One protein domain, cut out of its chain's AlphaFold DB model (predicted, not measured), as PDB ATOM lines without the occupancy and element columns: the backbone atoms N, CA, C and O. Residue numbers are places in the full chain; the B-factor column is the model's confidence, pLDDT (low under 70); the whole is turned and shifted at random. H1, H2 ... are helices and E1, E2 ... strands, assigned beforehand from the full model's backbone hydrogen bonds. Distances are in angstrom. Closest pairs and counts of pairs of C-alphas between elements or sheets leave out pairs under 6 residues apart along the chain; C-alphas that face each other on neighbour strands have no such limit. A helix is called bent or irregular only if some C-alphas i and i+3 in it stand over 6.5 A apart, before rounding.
ATOM      1  N   LYS A   2     193.561 236.120 180.850       87.56
ATOM      2  CA  LYS A   2     193.868 234.944 181.696       87.56
ATOM      3  C   LYS A   2     195.025 234.055 181.212       87.56
ATOM      4  O   LYS A   2     195.989 233.873 181.942       87.56
ATOM      5  N   ASN A   3     194.955 233.541 179.982       88.62
ATOM      6  CA  ASN A   3     195.949 232.587 179.470       88.62
ATOM      7  C   ASN A   3     197.367 233.169 179.412       88.62
ATOM      8  O   ASN A   3     198.316 232.503 179.810       88.62
ATOM      9  N   PHE A   4     197.505 234.413 178.941       87.06
ATOM     10  CA  PHE A   4     198.810 235.067 178.857       87.06
ATOM     11  C   PHE A   4     199.371 235.339 180.252       87.06
ATOM     12  O   PHE A   4     200.514 234.994 180.524       87.06
ATOM     13  N   THR A   5     198.548 235.870 181.162       87.88
ATOM     14  CA  THR A   5     198.960 236.091 182.550       87.88
ATOM     15  C   THR A   5     199.412 234.798 183.218       87.88
ATOM     16  O   THR A   5     200.461 234.783 183.851       87.88
ATOM     17  N   THR A   6     198.653 233.707 183.070       92.50
ATOM     18  CA  THR A   6     199.026 232.401 183.628       92.50
ATOM     19  C   THR A   6     200.364 231.935 183.072       92.50
ATOM     20  O   THR A   6     201.247 231.614 183.856       92.50
ATOM     21  N   LEU A   7     200.557 231.992 181.750       91.94
ATOM     22  CA  LEU A   7     201.826 231.620 181.129       91.94
ATOM     23  C   LEU A   7     202.995 232.449 181.681       91.94
ATOM     24  O   LEU A   7     204.024 231.885 182.046       91.94
ATOM     25  N   THR A   8     202.836 233.771 181.779       90.12
ATOM     26  CA  THR A   8     203.853 234.651 182.360       90.12
ATOM     27  C   THR A   8     204.170 234.268 183.800       90.12
ATOM     28  O   THR A   8     205.336 234.085 184.128       90.12
ATOM     29  N   ILE A   9     203.155 234.109 184.652       93.31
ATOM     30  CA  ILE A   9     203.364 233.736 186.054       93.31
ATOM     31  C   ILE A   9     204.045 232.376 186.173       93.31
ATOM     32  O   ILE A   9     204.959 232.236 186.981       93.31
ATOM     33  N   ASP A  10     203.640 231.392 185.376       95.50
ATOM     34  CA  ASP A  10     204.221 230.054 185.416       95.50
ATOM     35  C   ASP A  10     205.698 230.078 185.009       95.50
ATOM     36  O   ASP A  10     206.526 229.449 185.674       95.50
ATOM     37  N   MET A  11     206.062 230.861 183.988       94.12
ATOM     38  CA  MET A  11     207.464 231.080 183.617       94.12
ATOM     39  C   MET A  11     208.241 231.781 184.738       94.12
ATOM     40  O   MET A  11     209.294 231.298 185.149       94.12
ATOM     41  N   THR A  12     207.702 232.866 185.298       92.31
ATOM     42  CA  THR A  12     208.327 233.620 186.397       92.31
ATOM     43  C   THR A  12     208.542 232.752 187.640       92.31
ATOM     44  O   THR A  12     209.597 232.812 188.275       92.31
ATOM     45  N   LYS A  13     207.570 231.891 187.970       94.81
ATOM     46  CA  LYS A  13     207.673 230.924 189.069       94.81
ATOM     47  C   LYS A  13     208.706 229.845 188.800       94.81
ATOM     48  O   LYS A  13     209.442 229.472 189.716       94.81
ATOM     49  N   LYS A  14     208.745 229.323 187.571       97.19
ATOM     50  CA  LYS A  14     209.700 228.294 187.152       97.19
ATOM     51  C   LYS A  14     211.139 228.784 187.304       97.19
ATOM     52  O   LYS A  14     211.964 228.054 187.846       97.19
ATOM     53  N   GLU A  15     211.398 230.034 186.925       95.31
ATOM     54  CA  GLU A  15     212.703 230.694 187.072       95.31
ATOM     55  C   GLU A  15     212.944 231.272 188.485       95.31
ATOM     56  O   GLU A  15     213.958 231.920 188.728       95.31
ATOM     57  N   LYS A  16     212.034 231.021 189.443       94.88
ATOM     58  CA  LYS A  16     212.121 231.449 190.854       94.88
ATOM     59  C   LYS A  16     212.331 232.954 191.034       94.88
ATOM     60  O   LYS A  16     213.061 233.388 191.919       94.88
ATOM     61  N   LEU A  17     211.679 233.759 190.201       93.81
ATOM     62  CA  LEU A  17     211.916 235.202 190.181       93.81
ATOM     63  C   LEU A  17     211.097 235.976 191.221       93.81
ATOM     64  O   LEU A  17     211.418 237.131 191.483       93.81
ATOM     65  N   PHE A  18     210.084 235.377 191.853       94.38
ATOM     66  CA  PHE A  18     209.375 236.023 192.962       94.38
ATOM     67  C   PHE A  18     210.210 236.032 194.242       94.38
ATOM     68  O   PHE A  18     210.883 235.053 194.560       94.38
ATOM     69  N   ALA A  19     210.106 237.103 195.029       92.81
ATOM     70  CA  ALA A  19     210.782 237.228 196.321       92.81
ATOM     71  C   ALA A  19     210.388 236.124 197.311       92.81
ATOM     72  O   ALA A  19     211.219 235.654 198.084       92.81
ATOM     73  N   SER A  20     209.158 235.613 197.208       96.38
ATOM     74  CA  SER A  20     208.691 234.414 197.920       96.38
ATOM     75  C   SER A  20     209.506 233.147 197.609       96.38
ATOM     76  O   SER A  20     209.486 232.194 198.384       96.38
ATOM     77  N   GLN A  21     210.235 233.135 196.491       95.75
ATOM     78  CA  GLN A  21     211.109 232.057 196.028       95.75
ATOM     79  C   GLN A  21     212.604 232.432 196.091       95.75
ATOM     80  O   GLN A  21     213.439 231.666 195.608       95.75
ATOM     81  N   GLY A  22     212.946 233.586 196.679       94.06
ATOM     82  CA  GLY A  22     214.308 234.130 196.740       94.06
ATOM     83  C   GLY A  22     214.720 234.987 195.537       94.06
ATOM     84  O   GLY A  22     215.889 235.350 195.434       94.06
ATOM     85  N   GLY A  23     213.791 235.297 194.627       91.44
ATOM     86  CA  GLY A  23     214.034 236.140 193.458       91.44
ATOM     87  C   GLY A  23     213.819 237.643 193.700       91.44
ATOM     88  O   GLY A  23     213.476 238.061 194.806       91.44
ATOM     89  N   PRO A  24     214.012 238.483 192.669       91.31
ATOM     90  CA  PRO A  24     213.965 239.942 192.808       91.31
ATOM     91  C   PRO A  24     212.560 240.572 192.725       91.31
ATOM     92  O   PRO A  24     212.397 241.740 193.075       91.31
ATOM     93  N   ILE A  25     211.536 239.854 192.251       87.75
ATOM     94  CA  ILE A  25     210.192 240.418 192.038       87.75
ATOM     95  C   ILE A  25     209.430 240.440 193.363       87.75
ATOM     96  O   ILE A  25     208.962 239.404 193.840       87.75
ATOM     97  N   ILE A  26     209.273 241.629 193.943       91.56
ATOM     98  CA  ILE A  26     208.610 241.827 195.243       91.56
ATOM     99  C   ILE A  26     207.144 242.260 195.135       91.56
ATOM    100  O   ILE A  26     206.462 242.352 196.151       91.56
ATOM    101  N   ILE A  27     206.670 242.581 193.932       92.56
ATOM    102  CA  ILE A  27     205.317 243.079 193.699       92.56
ATOM    103  C   ILE A  27     204.904 242.837 192.248       92.56
ATOM    104  O   ILE A  27     205.742 242.862 191.342       92.56
ATOM    105  N   ALA A  28     203.614 242.600 192.026       93.75
ATOM    106  CA  ALA A  28     203.055 242.423 190.694       93.75
ATOM    107  C   ALA A  28     201.845 243.332 190.484       93.75
ATOM    108  O   ALA A  28     201.032 243.523 191.386       93.75
ATOM    109  N   LEU A  29     201.712 243.874 189.280       92.12
ATOM    110  CA  LEU A  29     200.583 244.709 188.890       92.12
ATOM    111  C   LEU A  29     199.677 243.929 187.938       92.12
ATOM    112  O   LEU A  29     200.164 243.300 186.996       92.12
ATOM    113  N   ILE A  30     198.370 243.957 188.207       92.12
ATOM    114  CA  ILE A  30     197.330 243.387 187.346       92.12
ATOM    115  C   ILE A  30     196.388 244.502 186.904       92.12
ATOM    116  O   ILE A  30     195.884 245.237 187.745       92.12
ATOM    117  N   GLU A  31     196.119 244.577 185.598       90.31
ATOM    118  CA  GLU A  31     195.417 245.708 184.973       90.31
ATOM    119  C   GLU A  31     196.122 247.060 185.127       90.31
ATOM    120  O   GLU A  31     196.875 247.284 186.067       90.31
ATOM    121  N   ASN A  32     195.887 247.979 184.194       89.69
ATOM    122  CA  ASN A  32     196.587 249.262 184.189       89.69
ATOM    123  C   ASN A  32     195.636 250.423 183.945       89.69
ATOM    124  O   ASN A  32     195.025 250.519 182.885       89.69
ATOM    125  N   GLU A  33     195.547 251.310 184.931       88.31
ATOM    126  CA  GLU A  33     194.752 252.535 184.891       88.31
ATOM    127  C   GLU A  33     193.282 252.356 184.495       88.31
ATOM    128  O   GLU A  33     192.626 253.281 184.009       88.31
ATOM    129  N   ASN A  34     192.724 251.169 184.743       87.00
ATOM    130  CA  ASN A  34     191.364 250.854 184.330       87.00
ATOM    131  C   ASN A  34     190.318 251.727 185.049       87.00
ATOM    132  O   ASN A  34     189.248 251.972 184.495       87.00
ATOM    133  N   GLY A  35     190.617 252.271 186.233       88.25
ATOM    134  CA  GLY A  35     189.728 253.202 186.933       88.25
ATOM    135  C   GLY A  35     189.422 254.471 186.129       88.25
ATOM    136  O   GLY A  35     188.332 255.021 186.276       88.25
ATOM    137  N   ASN A  36     190.302 254.871 185.203       87.00
ATOM    138  CA  ASN A  36     190.064 255.996 184.290       87.00
ATOM    139  C   ASN A  36     188.984 255.698 183.236       87.00
ATOM    140  O   ASN A  36     188.394 256.623 182.680       87.00
ATOM    141  N   VAL A  37     188.718 254.419 182.949       87.56
ATOM    142  CA  VAL A  37     187.752 253.991 181.919       87.56
ATOM    143  C   VAL A  37     186.570 253.197 182.478       87.56
ATOM    144  O   VAL A  37     185.553 253.042 181.804       87.56
ATOM    145  N   GLN A  38     186.659 252.714 183.717       86.69
ATOM    146  CA  GLN A  38     185.677 251.833 184.349       86.69
ATOM    147  C   GLN A  38     184.254 252.406 184.324       86.69
ATOM    148  O   GLN A  38     183.297 251.656 184.126       86.69
ATOM    149  N   SER A  39     184.102 253.725 184.485       89.62
ATOM    150  CA  SER A  39     182.796 254.394 184.502       89.62
ATOM    151  C   SER A  39     182.023 254.237 183.193       89.62
ATOM    152  O   SER A  39     180.800 254.130 183.236       89.62
ATOM    153  N   TYR A  40     182.704 254.155 182.044       91.88
ATOM    154  CA  TYR A  40     182.053 253.940 180.744       91.88
ATOM    155  C   TYR A  40     181.377 252.566 180.640       91.88
ATOM    156  O   TYR A  40     180.461 252.389 179.842       91.88
ATOM    157  N   TYR A  41     181.799 251.607 181.467       87.88
ATOM    158  CA  TYR A  41     181.286 250.237 181.492       87.88
ATOM    159  C   TYR A  41     180.354 249.960 182.680       87.88
ATOM    160  O   TYR A  41     179.844 248.845 182.808       87.88
ATOM    161  N   GLY A  42     180.143 250.940 183.566       92.31
ATOM    162  CA  GLY A  42     179.281 250.814 184.741       92.31
ATOM    163  C   GLY A  42     179.567 249.552 185.566       92.31
ATOM    164  O   GLY A  42     180.713 249.244 185.911       92.31
ATOM    165  N   ASP A  43     178.517 248.787 185.861       94.25
ATOM    166  CA  ASP A  43     178.613 247.568 186.671       94.25
ATOM    167  C   ASP A  43     179.448 246.465 186.011       94.25
ATOM    168  O   ASP A  43     180.104 245.686 186.707       94.25
ATOM    169  N   ALA A  44     179.502 246.419 184.676       92.56
ATOM    170  CA  ALA A  44     180.347 245.461 183.968       92.56
ATOM    171  C   ALA A  44     181.839 245.751 184.198       92.56
ATOM    172  O   ALA A  44     182.617 244.811 184.377       92.56
ATOM    173  N   GLY A  45     182.222 247.032 184.275       90.44
ATOM    174  CA  GLY A  45     183.582 247.462 184.611       90.44
ATOM    175  C   GLY A  45     183.977 247.060 186.035       90.44
ATOM    176  O   GLY A  45     185.038 246.476 186.250       90.44
ATOM    177  N   LYS A  46     183.088 247.270 187.012       92.31
ATOM    178  CA  LYS A  46     183.284 246.788 188.395       92.31
ATOM    179  C   LYS A  46     183.398 245.266 188.471       92.31
ATOM    180  O   LYS A  46     184.302 244.737 189.117       92.31
ATOM    181  N   ALA A  47     182.514 244.544 187.784       94.50
ATOM    182  CA  ALA A  47     182.557 243.087 187.737       94.50
ATOM    183  C   ALA A  47     183.855 242.575 187.093       94.50
ATOM    184  O   ALA A  47     184.402 241.563 187.533       94.50
ATOM    185  N   TYR A  48     184.368 243.276 186.080       92.25
ATOM    186  CA  TYR A  48     185.655 242.977 185.465       92.25
ATOM    187  C   TYR A  48     186.816 243.138 186.452       92.25
ATOM    188  O   TYR A  48     187.569 242.183 186.638       92.25
ATOM    189  N   MET A  49     186.899 244.259 187.174       93.31
ATOM    190  CA  MET A  49     187.964 244.478 188.166       93.31
ATOM    191  C   MET A  49     187.955 243.439 189.291       93.31
ATOM    192  O   MET A  49     189.009 242.920 189.667       93.31
ATOM    193  N   ASN A  50     186.770 243.045 189.763       94.94
ATOM    194  CA  ASN A  50     186.631 241.950 190.725       94.94
ATOM    195  C   ASN A  50     187.142 240.614 190.160       94.94
ATOM    196  O   ASN A  50     187.840 239.874 190.853       94.94
ATOM    197  N   ARG A  51     186.846 240.305 188.889       94.88
ATOM    198  CA  ARG A  51     187.379 239.105 188.223       94.88
ATOM    199  C   ARG A  51     188.902 239.154 188.089       94.88
ATOM    200  O   ARG A  51     189.539 238.133 188.341       94.88
ATOM    201  N   CYS A  52     189.480 240.304 187.740       94.25
ATOM    202  CA  CYS A  52     190.931 240.487 187.654       94.25
ATOM    203  C   CYS A  52     191.610 240.279 189.012       94.25
ATOM    204  O   CYS A  52     192.557 239.500 189.093       94.25
ATOM    205  N   SER A  53     191.083 240.890 190.079       94.88
ATOM    206  CA  SER A  53     191.593 240.705 191.446       94.88
ATOM    207  C   SER A  53     191.524 239.240 191.889       94.88
ATOM    208  O   SER A  53     192.529 238.664 192.310       94.88
ATOM    209  N   ASN A  54     190.367 238.588 191.728       96.69
ATOM    210  CA  ASN A  54     190.194 237.182 192.107       96.69
ATOM    211  C   ASN A  54     191.130 236.257 191.322       96.69
ATOM    212  O   ASN A  54     191.722 235.334 191.880       96.69
ATOM    213  N   PHE A  55     191.288 236.514 190.024       96.38
ATOM    214  CA  PHE A  55     192.210 235.755 189.196       96.38
ATOM    215  C   PHE A  55     193.664 235.961 189.637       96.38
ATOM    216  O   PHE A  55     194.360 234.971 189.852       96.38
ATOM    217  N   ALA A  56     194.109 237.199 189.855       95.69
ATOM    218  CA  ALA A  56     195.458 237.497 190.330       95.69
ATOM    219  C   ALA A  56     195.778 236.789 191.658       95.69
ATOM    220  O   ALA A  56     196.821 236.147 191.799       95.69
ATOM    221  N   GLN A  57     194.840 236.807 192.608       96.81
ATOM    222  CA  GLN A  57     194.979 236.081 193.872       96.81
ATOM    223  C   GLN A  57     195.084 234.566 193.672       96.81
ATOM    224  O   GLN A  57     195.936 233.926 194.289       96.81
ATOM    225  N   SER A  58     194.290 233.997 192.757       97.38
ATOM    226  CA  SER A  58     194.322 232.558 192.449       97.38
ATOM    227  C   SER A  58     195.652 232.070 191.867       97.38
ATOM    228  O   SER A  58     195.899 230.867 191.815       97.38
ATOM    229  N   LEU A  59     196.521 232.987 191.432       96.31
ATOM    230  CA  LEU A  59     197.843 232.657 190.917       96.31
ATOM    231  C   LEU A  59     198.877 232.455 192.026       96.31
ATOM    232  O   LEU A  59     199.963 231.993 191.708       96.31
ATOM    233  N   TYR A  60     198.584 232.761 193.296       96.12
ATOM    234  CA  TYR A  60     199.444 232.476 194.459       96.12
ATOM    235  C   TYR A  60     200.939 232.762 194.215       96.12
ATOM    236  O   TYR A  60     201.780 231.862 194.265       96.12
ATOM    237  N   ILE A  61     201.274 234.011 193.879       94.81
ATOM    238  CA  ILE A  61     202.661 234.419 193.576       94.81
ATOM    239  C   ILE A  61     203.502 234.669 194.841       94.81
ATOM    240  O   ILE A  61     204.724 234.777 194.779       94.81
ATOM    241  N   GLY A  62     202.857 234.737 196.010       96.00
ATOM    242  CA  GLY A  62     203.519 234.916 197.306       96.00
ATOM    243  C   GLY A  62     204.074 236.322 197.557       96.00
ATOM    244  O   GLY A  62     204.782 236.521 198.537       96.00
ATOM    245  N   VAL A  63     203.753 237.286 196.694       94.31
ATOM    246  CA  VAL A  63     204.061 238.711 196.858       94.31
ATOM    247  C   VAL A  63     202.797 239.551 196.611       94.31
ATOM    248  O   VAL A  63     201.854 239.032 196.002       94.31
ATOM    249  N   PRO A  64     202.722 240.806 197.095       94.56
ATOM    250  CA  PRO A  64     201.533 241.637 196.937       94.56
ATOM    251  C   PRO A  64     201.174 241.925 195.476       94.56
ATOM    252  O   PRO A  64     202.041 242.014 194.601       94.56
ATOM    253  N   TRP A  65     199.878 242.130 195.253       94.94
ATOM    254  CA  TRP A  65     199.332 242.599 193.987       94.94
ATOM    255  C   TRP A  65     198.856 244.046 194.098       94.94
ATOM    256  O   TRP A  65     198.282 244.442 195.118       94.94
ATOM    257  N   ILE A  66     199.054 244.808 193.027       94.00
ATOM    258  CA  ILE A  66     198.641 246.208 192.934       94.00
ATOM    259  C   ILE A  66     197.780 246.475 191.705       94.00
ATOM    260  O   ILE A  66     197.849 245.745 190.714       94.00
ATOM    261  N   MET A  67     196.999 247.550 191.782       92.12
ATOM    262  CA  MET A  67     196.235 248.126 190.678       92.12
ATOM    263  C   MET A  67     196.469 249.643 190.666       92.12
ATOM    264  O   MET A  67     196.123 250.332 191.630       92.12
ATOM    265  N   CYS A  68     197.068 250.165 189.595       90.62
ATOM    266  CA  CYS A  68     197.324 251.599 189.452       90.62
ATOM    267  C   CYS A  68     196.079 252.351 188.968       90.62
ATOM    268  O   CYS A  68     195.281 251.817 188.196       90.62
ATOM    269  N   GLN A  69     195.901 253.586 189.455       90.88
ATOM    270  CA  GLN A  69     194.744 254.446 189.159       90.88
ATOM    271  C   GLN A  69     193.398 253.720 189.320       90.88
ATOM    272  O   GLN A  69     192.464 253.900 188.542       90.88
ATOM    273  N   GLN A  70     193.296 252.874 190.347       93.00
ATOM    274  CA  GLN A  70     192.092 252.111 190.655       93.00
ATOM    275  C   GLN A  70     191.625 252.457 192.069       93.00
ATOM    276  O   GLN A  70     192.045 251.839 193.048       93.00
ATOM    277  N   SER A  71     190.791 253.489 192.194       90.25
ATOM    278  CA  SER A  71     190.376 254.033 193.497       90.25
ATOM    279  C   SER A  71     189.493 253.085 194.313       90.25
ATOM    280  O   SER A  71     189.520 253.160 195.531       90.25
ATOM    281  N   ASP A  72     188.762 252.174 193.675       90.88
ATOM    282  CA  ASP A  72     187.927 251.140 194.301       90.88
ATOM    283  C   ASP A  72     188.553 249.735 194.179       90.88
ATOM    284  O   ASP A  72     187.838 248.734 194.094       90.88
ATOM    285  N   ALA A  73     189.892 249.648 194.154       92.50
ATOM    286  CA  ALA A  73     190.620 248.385 194.012       92.50
ATOM    287  C   ALA A  73     190.111 247.314 195.009       92.50
ATOM    288  O   ALA A  73     190.154 247.534 196.229       92.50
ATOM    289  N   PRO A  74     189.653 246.141 194.527       93.12
ATOM    290  CA  PRO A  74     189.117 245.104 195.402       93.12
ATOM    291  C   PRO A  74     190.192 244.562 196.346       93.12
ATOM    292  O   PRO A  74     191.287 244.213 195.909       93.12
ATOM    293  N   GLN A  75     189.882 244.424 197.634       91.19
ATOM    294  CA  GLN A  75     190.825 243.858 198.602       91.19
ATOM    295  C   GLN A  75     191.210 242.411 198.230       91.19
ATOM    296  O   GLN A  75     190.360 241.665 197.732       91.19
ATOM    297  N   PRO A  76     192.470 241.992 198.458       92.94
ATOM    298  CA  PRO A  76     193.571 242.685 199.129       92.94
ATOM    299  C   PRO A  76     194.485 243.472 198.167       92.94
ATOM    300  O   PRO A  76     195.650 243.697 198.490       92.94
ATOM    301  N   MET A  77     194.012 243.848 196.970       93.00
ATOM    302  CA  MET A  77     194.824 244.629 196.030       93.00
ATOM    303  C   MET A  77     195.164 245.997 196.627       93.00
ATOM    304  O   MET A  77     194.313 246.650 197.241       93.00
ATOM    305  N   ILE A  78     196.399 246.450 196.415       92.56
ATOM    306  CA  ILE A  78     196.835 247.785 196.830       92.56
ATOM    307  C   ILE A  78     196.584 248.754 195.673       92.56
ATOM    308  O   ILE A  78     197.090 248.564 194.566       92.56
ATOM    309  N   SER A  79     195.796 249.794 195.935       93.25
ATOM    310  CA  SER A  79     195.595 250.901 194.997       93.25
ATOM    311  C   SER A  79     196.826 251.807 194.980       93.25
ATOM    312  O   SER A  79     197.335 252.175 196.043       93.25
ATOM    313  N   THR A  80     197.293 252.183 193.791       92.44
ATOM    314  CA  THR A  80     198.476 253.041 193.614       92.44
ATOM    315  C   THR A  80     198.185 254.235 192.711       92.44
ATOM    316  O   THR A  80     197.210 254.247 191.956       92.44
ATOM    317  N   CYS A  81     199.035 255.256 192.797       91.69
ATOM    318  CA  CYS A  81     198.900 256.495 192.036       91.69
ATOM    319  C   CYS A  81     199.913 256.583 190.897       91.69
ATOM    320  O   CYS A  81     201.055 256.149 191.049       91.69
ATOM    321  N   ASN A  82     199.492 257.202 189.796       88.56
ATOM    322  CA  ASN A  82     200.328 257.611 188.673       88.56
ATOM    323  C   ASN A  82     200.144 259.115 188.462       88.56
ATOM    324  O   ASN A  82     199.052 259.640 188.668       88.56
ATOM    325  N   GLY A  83     201.182 259.830 188.057       87.38
ATOM    326  CA  GLY A  83     201.046 261.262 187.837       87.38
ATOM    327  C   GLY A  83     202.346 262.021 187.986       87.38
ATOM    328  O   GLY A  83     203.389 261.447 188.280       87.38
ATOM    329  N   TRP A  84     202.248 263.342 187.840       86.12
ATOM    330  CA  TRP A  84     203.297 264.292 188.219       86.12
ATOM    331  C   TRP A  84     203.378 264.492 189.736       86.12
ATOM    332  O   TRP A  84     204.449 264.744 190.278       86.12
ATOM    333  N   TYR A  85     202.232 264.390 190.414       89.88
ATOM    334  CA  TYR A  85     202.095 264.631 191.845       89.88
ATOM    335  C   TYR A  85     201.118 263.619 192.444       89.88
ATOM    336  O   TYR A  85     199.954 263.556 192.052       89.88
ATOM    337  N   CYS A  86     201.600 262.838 193.408       89.25
ATOM    338  CA  CYS A  86     200.811 261.876 194.186       89.25
ATOM    339  C   CYS A  86     200.903 262.156 195.701       89.25
ATOM    340  O   CYS A  86     200.585 261.306 196.536       89.25
ATOM    341  N   ASP A  87     201.329 263.360 196.086       91.69
ATOM    342  CA  ASP A  87     201.447 263.823 197.472       91.69
ATOM    343  C   ASP A  87     200.099 263.807 198.205       91.69
ATOM    344  O   ASP A  87     200.051 263.398 199.362       91.69
ATOM    345  N   ASN A  88     198.993 264.093 197.512       91.69
ATOM    346  CA  ASN A  88     197.640 264.038 198.086       91.69
ATOM    347  C   ASN A  88     196.923 262.697 197.881       91.69
ATOM    348  O   ASN A  88     195.827 262.501 198.403       91.69
ATOM    349  N   PHE A  89     197.525 261.751 197.152       91.56
ATOM    350  CA  PHE A  89     196.929 260.431 196.978       91.56
ATOM    351  C   PHE A  89     196.809 259.710 198.324       91.56
ATOM    352  O   PHE A  89     197.759 259.676 199.115       91.56
ATOM    353  N   LYS A  90     195.650 259.097 198.556       89.75
ATOM    354  CA  LYS A  90     195.387 258.220 199.691       89.75
ATOM    355  C   LYS A  90     194.848 256.895 199.146       89.75
ATOM    356  O   LYS A  90     193.916 256.932 198.340       89.75
ATOM    357  N   PRO A  91     195.414 255.746 199.548       83.75
ATOM    358  CA  PRO A  91     194.869 254.463 199.139       83.75
ATOM    359  C   PRO A  91     193.448 254.292 199.690       83.75
ATOM    360  O   PRO A  91     193.090 254.868 200.717       83.75
ATOM    361  N   TYR A  92     192.642 253.486 198.998       79.94
ATOM    362  CA  TYR A  92     191.231 253.267 199.335       79.94
ATOM    363  C   TYR A  92     191.004 252.795 200.779       79.94
ATOM    364  O   TYR A  92     190.008 253.144 201.407       79.94
ATOM    365  N   ASN A  93     191.936 251.999 201.302       80.12
ATOM    366  CA  ASN A  93     191.903 251.459 202.653       80.12
ATOM    367  C   ASN A  93     193.008 252.111 203.495       80.12
ATOM    368  O   ASN A  93     194.159 252.175 203.062       80.12
ATOM    369  N   ASP A  94     192.667 252.542 204.711       82.00
ATOM    370  CA  ASP A  94     193.596 253.180 205.655       82.00
ATOM    371  C   ASP A  94     194.779 252.279 206.046       82.00
ATOM    372  O   ASP A  94     195.846 252.778 206.394       82.00
ATOM    373  N   ASN A  95     194.613 250.957 205.946       84.38
ATOM    374  CA  ASN A  95     195.667 249.982 206.237       84.38
ATOM    375  C   ASN A  95     196.544 249.647 205.019       84.38
ATOM    376  O   ASN A  95     197.489 248.866 205.137       84.38
ATOM    377  N   SER A  96     196.230 250.177 203.836       86.31
ATOM    378  CA  SER A  96     197.027 249.947 202.632       86.31
ATOM    379  C   SER A  96     198.212 250.909 202.554       86.31
ATOM    380  O   SER A  96     198.127 252.072 202.943       86.31
ATOM    381  N   LEU A  97     199.326 250.430 201.999       87.56
ATOM    382  CA  LEU A  97     200.499 251.260 201.743       87.56
ATOM    383  C   LEU A  97     200.186 252.317 200.675       87.56
ATOM    384  O   LEU A  97     199.584 252.017 199.643       87.56
ATOM    385  N   LYS A  98     200.659 253.548 200.889       89.50
ATOM    386  CA  LYS A  98     200.669 254.588 199.858       89.50
ATOM    387  C   LYS A  98     201.819 254.335 198.884       89.50
ATOM    388  O   LYS A  98     202.979 254.377 199.282       89.50
ATOM    389  N   MET A  99     201.496 254.108 197.613       90.62
ATOM    390  CA  MET A  99     202.483 253.834 196.566       90.62
ATOM    391  C   MET A  99     202.260 254.716 195.337       90.62
ATOM    392  O   MET A  99     201.123 254.936 194.914       90.62
ATOM    393  N   TRP A 100     203.365 255.184 194.755       89.56
ATOM    394  CA  TRP A 100     203.407 255.945 193.508       89.56
ATOM    395  C   TRP A 100     204.108 255.097 192.448       89.56
ATOM    396  O   TRP A 100     205.324 254.923 192.491       89.56
ATOM    397  N   THR A 101     203.327 254.507 191.548       87.94
ATOM    398  CA  THR A 101     203.809 253.539 190.554       87.94
ATOM    399  C   THR A 101     204.420 254.205 189.330       87.94
ATOM    400  O   THR A 101     205.442 253.734 188.844       87.94
ATOM    401  N   GLU A 102     203.876 255.333 188.877       85.75
ATOM    402  CA  GLU A 102     204.448 256.100 187.767       85.75
ATOM    403  C   GLU A 102     204.619 257.562 188.149       85.75
ATOM    404  O   GLU A 102     203.686 258.364 188.063       85.75
ATOM    405  N   ASN A 103     205.833 257.908 188.573       86.06
ATOM    406  CA  ASN A 103     206.265 259.293 188.671       86.06
ATOM    407  C   ASN A 103     206.602 259.793 187.274       86.06
ATOM    408  O   ASN A 103     207.652 259.454 186.725       86.06
ATOM    409  N   TRP A 104     205.683 260.548 186.679       83.25
ATOM    410  CA  TRP A 104     205.899 261.125 185.366       83.25
ATOM    411  C   TRP A 104     207.017 262.158 185.470       83.25
ATOM    412  O   TRP A 104     206.882 263.201 186.100       83.25
ATOM    413  N   THR A 105     208.157 261.840 184.865       81.56
ATOM    414  CA  THR A 105     209.343 262.706 184.826       81.56
ATOM    415  C   THR A 105     209.443 263.497 183.527       81.56
ATOM    416  O   THR A 105     210.383 264.270 183.362       81.56
ATOM    417  N   GLY A 106     208.494 263.297 182.612       83.00
ATOM    418  CA  GLY A 106     208.463 263.783 181.238       83.00
ATOM    419  C   GLY A 106     207.178 263.326 180.546       83.00
ATOM    420  O   GLY A 106     206.305 262.729 181.175       83.00
ATOM    421  N   TRP A 107     207.064 263.595 179.248       80.88
ATOM    422  CA  TRP A 107     205.963 263.088 178.430       80.88
ATOM    423  C   TRP A 107     206.508 262.377 177.196       80.88
ATOM    424  O   TRP A 107     207.611 262.681 176.736       80.88
ATOM    425  N   LEU A 136     216.314 240.368 171.375       28.66
ATOM    426  CA  LEU A 136     215.793 239.659 172.553       28.66
ATOM    427  C   LEU A 136     215.128 240.617 173.556       28.66
ATOM    428  O   LEU A 136     214.218 240.212 174.273       28.66
ATOM    429  N   SER A 137     215.503 241.899 173.533       30.06
ATOM    430  CA  SER A 137     214.879 242.957 174.333       30.06
ATOM    431  C   SER A 137     213.457 243.324 173.887       30.06
ATOM    432  O   SER A 137     212.724 243.916 174.675       30.06
ATOM    433  N   ARG A 138     213.056 243.005 172.646       27.55
ATOM    434  CA  ARG A 138     211.798 243.483 172.035       27.55
ATOM    435  C   ARG A 138     210.634 242.487 172.050       27.55
ATOM    436  O   ARG A 138     209.511 242.877 171.756       27.55
ATOM    437  N   THR A 139     210.869 241.231 172.429       25.95
ATOM    438  CA  THR A 139     209.808 240.200 172.523       25.95
ATOM    439  C   THR A 139     209.394 239.915 173.976       25.95
ATOM    440  O   THR A 139     208.412 239.224 174.225       25.95
ATOM    441  N   ILE A 140     210.086 240.516 174.949       29.16
ATOM    442  CA  ILE A 140     209.742 240.503 176.380       29.16
ATOM    443  C   ILE A 140     209.634 241.960 176.856       29.16
ATOM    444  O   ILE A 140     210.262 242.376 177.817       29.16
ATOM    445  N   THR A 141     208.872 242.790 176.145       29.98
ATOM    446  CA  THR A 141     208.578 244.168 176.575       29.98
ATOM    447  C   THR A 141     207.144 244.238 177.100       29.98
ATOM    448  O   THR A 141     206.254 244.801 176.475       29.98
ATOM    449  N   CYS A 142     206.909 243.571 178.231       32.66
ATOM    450  CA  CYS A 142     205.789 243.825 179.155       32.66
ATOM    451  C   CYS A 142     206.032 243.186 180.533       32.66
ATOM    452  O   CYS A 142     205.111 242.821 181.249       32.66
ATOM    453  N   ILE A 143     207.292 242.988 180.904       36.88
ATOM    454  CA  ILE A 143     207.716 242.573 182.239       36.88
ATOM    455  C   ILE A 143     208.987 243.376 182.470       36.88
ATOM    456  O   ILE A 143     209.838 243.353 181.586       36.88
ATOM    457  N   MET A 144     209.096 244.058 183.612       30.64
ATOM    458  CA  MET A 144     210.077 245.102 183.950       30.64
ATOM    459  C   MET A 144     209.592 246.514 183.601       30.64
ATOM    460  O   MET A 144     209.931 247.066 182.558       30.64
ATOM    461  N   VAL A 145     208.862 247.146 184.524       35.62
ATOM    462  CA  VAL A 145     209.112 248.578 184.730       35.62
ATOM    463  C   VAL A 145     210.437 248.636 185.476       35.62
ATOM    464  O   VAL A 145     210.490 248.473 186.693       35.62
ATOM    465  N   GLU A 146     211.527 248.785 184.732       31.73
ATOM    466  CA  GLU A 146     212.754 249.319 185.297       31.73
ATOM    467  C   GLU A 146     212.468 250.802 185.557       31.73
ATOM    468  O   GLU A 146     212.630 251.655 184.686       31.73
ATOM    469  N   GLN A 147     211.958 251.124 186.750       31.69
ATOM    470  CA  GLN A 147     212.123 252.471 187.276       31.69
ATOM    471  C   GLN A 147     213.624 252.617 187.511       31.69
ATOM    472  O   GLN A 147     214.144 252.245 188.561       31.69
ATOM    473  N   ALA A 148     214.329 253.074 186.478       29.19
ATOM    474  CA  ALA A 148     215.711 253.488 186.571       29.19
ATOM    475  C   ALA A 148     215.785 254.595 187.629       29.19
ATOM    476  O   ALA A 148     215.526 255.768 187.364       29.19
ATOM    477  N   LEU A 149     216.104 254.194 188.859       28.78
ATOM    478  CA  LEU A 149     216.660 255.066 189.873       28.78
ATOM    479  C   LEU A 149     217.973 255.588 189.294       28.78
ATOM    480  O   LEU A 149     218.998 254.907 189.297       28.78
ATOM    481  N   VAL A 150     217.931 256.799 188.747       31.88
ATOM    482  CA  VAL A 150     219.140 257.588 188.562       31.88
ATOM    483  C   VAL A 150     219.635 257.921 189.958       31.88
ATOM    484  O   VAL A 150     219.145 258.858 190.570       31.88
ATOM    485  N   GLU A 151     220.608 257.168 190.456       28.83
ATOM    486  CA  GLU A 151     221.584 257.711 191.390       28.83
ATOM    487  C   GLU A 151     222.886 256.919 191.300       28.83
ATOM    488  O   GLU A 151     223.066 255.825 191.839       28.83
ATOM    489  N   HIS A 152     223.832 257.525 190.593       31.70
ATOM    490  CA  HIS A 152     225.245 257.197 190.631       31.70
ATOM    491  C   HIS A 152     225.787 257.516 192.040       31.70
ATOM    492  O   HIS A 152     226.557 258.455 192.158       31.70
ATOM    493  N   GLN A 153     225.364 256.822 193.109       27.44
ATOM    494  CA  GLN A 153     225.986 256.902 194.451       27.44
ATOM    495  C   GLN A 153     225.507 255.869 195.505       27.44
ATOM    496  O   GLN A 153     225.894 256.001 196.661       27.44
ATOM    497  N   LEU A 154     224.743 254.811 195.196       28.38
ATOM    498  CA  LEU A 154     224.388 253.803 196.219       28.38
ATOM    499  C   LEU A 154     224.519 252.363 195.702       28.38
ATOM    500  O   LEU A 154     223.560 251.739 195.262       28.38
ATOM    501  N   HIS A 155     225.720 251.796 195.834       30.06
ATOM    502  CA  HIS A 155     226.051 250.389 195.550       30.06
ATOM    503  C   HIS A 155     225.377 249.354 196.492       30.06
ATOM    504  O   HIS A 155     225.903 248.259 196.666       30.06
ATOM    505  N   THR A 156     224.237 249.658 197.130       28.50
ATOM    506  CA  THR A 156     223.620 248.762 198.138       28.50
ATOM    507  C   THR A 156     222.091 248.645 198.120       28.50
ATOM    508  O   THR A 156     221.555 247.900 198.939       28.50
ATOM    509  N   PHE A 157     221.362 249.267 197.187       28.23
ATOM    510  CA  PHE A 157     219.919 249.011 197.056       28.23
ATOM    511  C   PHE A 157     219.648 247.878 196.051       28.23
ATOM    512  O   PHE A 157     220.069 247.993 194.897       28.23
ATOM    513  N   PRO A 158     218.969 246.776 196.435       33.59
ATOM    514  CA  PRO A 158     218.559 245.762 195.471       33.59
ATOM    515  C   PRO A 158     217.586 246.397 194.472       33.59
ATOM    516  O   PRO A 158     216.608 247.031 194.867       33.59
ATOM    517  N   GLN A 159     217.886 246.251 193.181       38.34
ATOM    518  CA  GLN A 159     217.043 246.711 192.079       38.34
ATOM    519  C   GLN A 159     215.622 246.160 192.264       38.34
ATOM    520  O   GLN A 159     215.400 244.949 192.228       38.34
ATOM    521  N   LEU A 160     214.666 247.051 192.517       42.72
ATOM    522  CA  LEU A 160     213.272 246.695 192.748       42.72
ATOM    523  C   LEU A 160     212.628 246.359 191.397       42.72
ATOM    524  O   LEU A 160     212.320 247.256 190.616       42.72
ATOM    525  N   MET A 161     212.443 245.075 191.091       50.56
ATOM    526  CA  MET A 161     211.779 244.668 189.850       50.56
ATOM    527  C   MET A 161     210.260 244.639 190.049       50.56
ATOM    528  O   MET A 161     209.736 243.807 190.794       50.56
ATOM    529  N   ILE A 162     209.550 245.535 189.357       54.88
ATOM    530  CA  ILE A 162     208.085 245.532 189.260       54.88
ATOM    531  C   ILE A 162     207.688 244.760 187.999       54.88
ATOM    532  O   ILE A 162     208.024 245.140 186.871       54.88
ATOM    533  N   MET A 163     206.942 243.670 188.180       52.38
ATOM    534  CA  MET A 163     206.334 242.949 187.063       52.38
ATOM    535  C   MET A 163     204.975 243.576 186.741       52.38
ATOM    536  O   MET A 163     204.014 243.418 187.495       52.38
ATOM    537  N   MET A 164     204.904 244.282 185.613       53.19
ATOM    538  CA  MET A 164     203.701 244.978 185.164       53.19
ATOM    539  C   MET A 164     202.992 244.183 184.070       53.19
ATOM    540  O   MET A 164     203.422 244.198 182.926       53.19
ATOM    541  N   LEU A 165     201.907 243.480 184.400       52.34
ATOM    542  CA  LEU A 165     201.124 242.739 183.408       52.34
ATOM    543  C   LEU A 165     200.077 243.657 182.768       52.34
ATOM    544  O   LEU A 165     198.919 243.699 183.187       52.34
ATOM    545  N   LEU A 166     200.491 244.370 181.724       44.59
ATOM    546  CA  LEU A 166     199.597 245.118 180.839       44.59
ATOM    547  C   LEU A 166     198.859 244.150 179.915       44.59
ATOM    548  O   LEU A 166     199.452 243.567 179.008       44.59
TER     549      LEU A 166
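This is residues 2 to 107 and 136 to 166 of the 172 residues of a protein of Prunus dulcis (UniProt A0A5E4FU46). A five-strand sheet, strongly twisted and curled like part of a barrel, has two helices over one face: H2 packs by its later residues on E1 and E2, and H1 packs on E5 and E1. Residues 39 to 44 of H2 stick out at one end of the longest axis and the loop of residues 150 to 156 at the other. The printed part has 137 residues, with two named helices and five named strands in the order H1 E1 H2 E2 E3 E4 E5. The sheet runs E4 E3 E2 E1 E5, all parallel; the class is mixed, helices and strands, with under half of the residues in named elements. The whole is compact, with a radius of gyration of the C-alphas of 15.5 A and spans of 46 by 35 by 32 A.

H1, residues 2 to 14, begins at C-alpha 2 (193.868, 234.944, 181.696) and is 18.0 A long. E1, residues 25 to 32, is also 18.0 A. H2, residues 38 to 58, measures 22.6 A; it has a kink of 78 degrees near residue 45 and is irregular, with C-alphas 40 and 43 at 9.4 A. E2 is residues 65 to 68; E3, residues 78 to 83, is 16.7 A; E4 is residues 100 to 103. E5, residues 161 to 165, is 12.6 A and ends at C-alpha 165 (201.124, 242.739, 183.408).

E1 and E5 are parallel at 28 degrees, with N 29 and O 163 within hydrogen-bond range at 2.9 A. E2 and E1 are parallel at 44 degrees, with N 66 and O 28 at 2.9 A. E3 pairs with E2 over residues 78 to 80, with N 78 and O 65 at 3.0 A, and with E4 over residues 81 to 83, with N 101 and O 81 at 2.8 A. E1, H2 and E2 form a strand-helix-strand unit, two parallel neighbour strands with a helix between, and its crossover is right-handed. H2 is on the sheet at a height of 7.9 A; Ile 30 and Ala 56 have the closest C-alphas of E1 and H2, 6.9 A apart. H1 is on the sheet too; the closest C-alphas of H1 and E5 are those of Thr 5 and Leu 165, 7.0 A. H1 and H2 are close but not clearly touching, the closest C-alphas being those of Lys 2 and Phe 55, 7.7 A. Every O i to N i+4 pair is within hydrogen-bond range in H1, and 15 of 17 in H2.

The C-alphas farthest apart are those of Asp 43 and Gln 153, 48.9 A. Residues 108 to 135 are not printed, and C-alphas 107 and 136 are 26.1 A apart across the cut. The link from E3 to E4 is long. Residues 136 to 166 have pLDDT under 70.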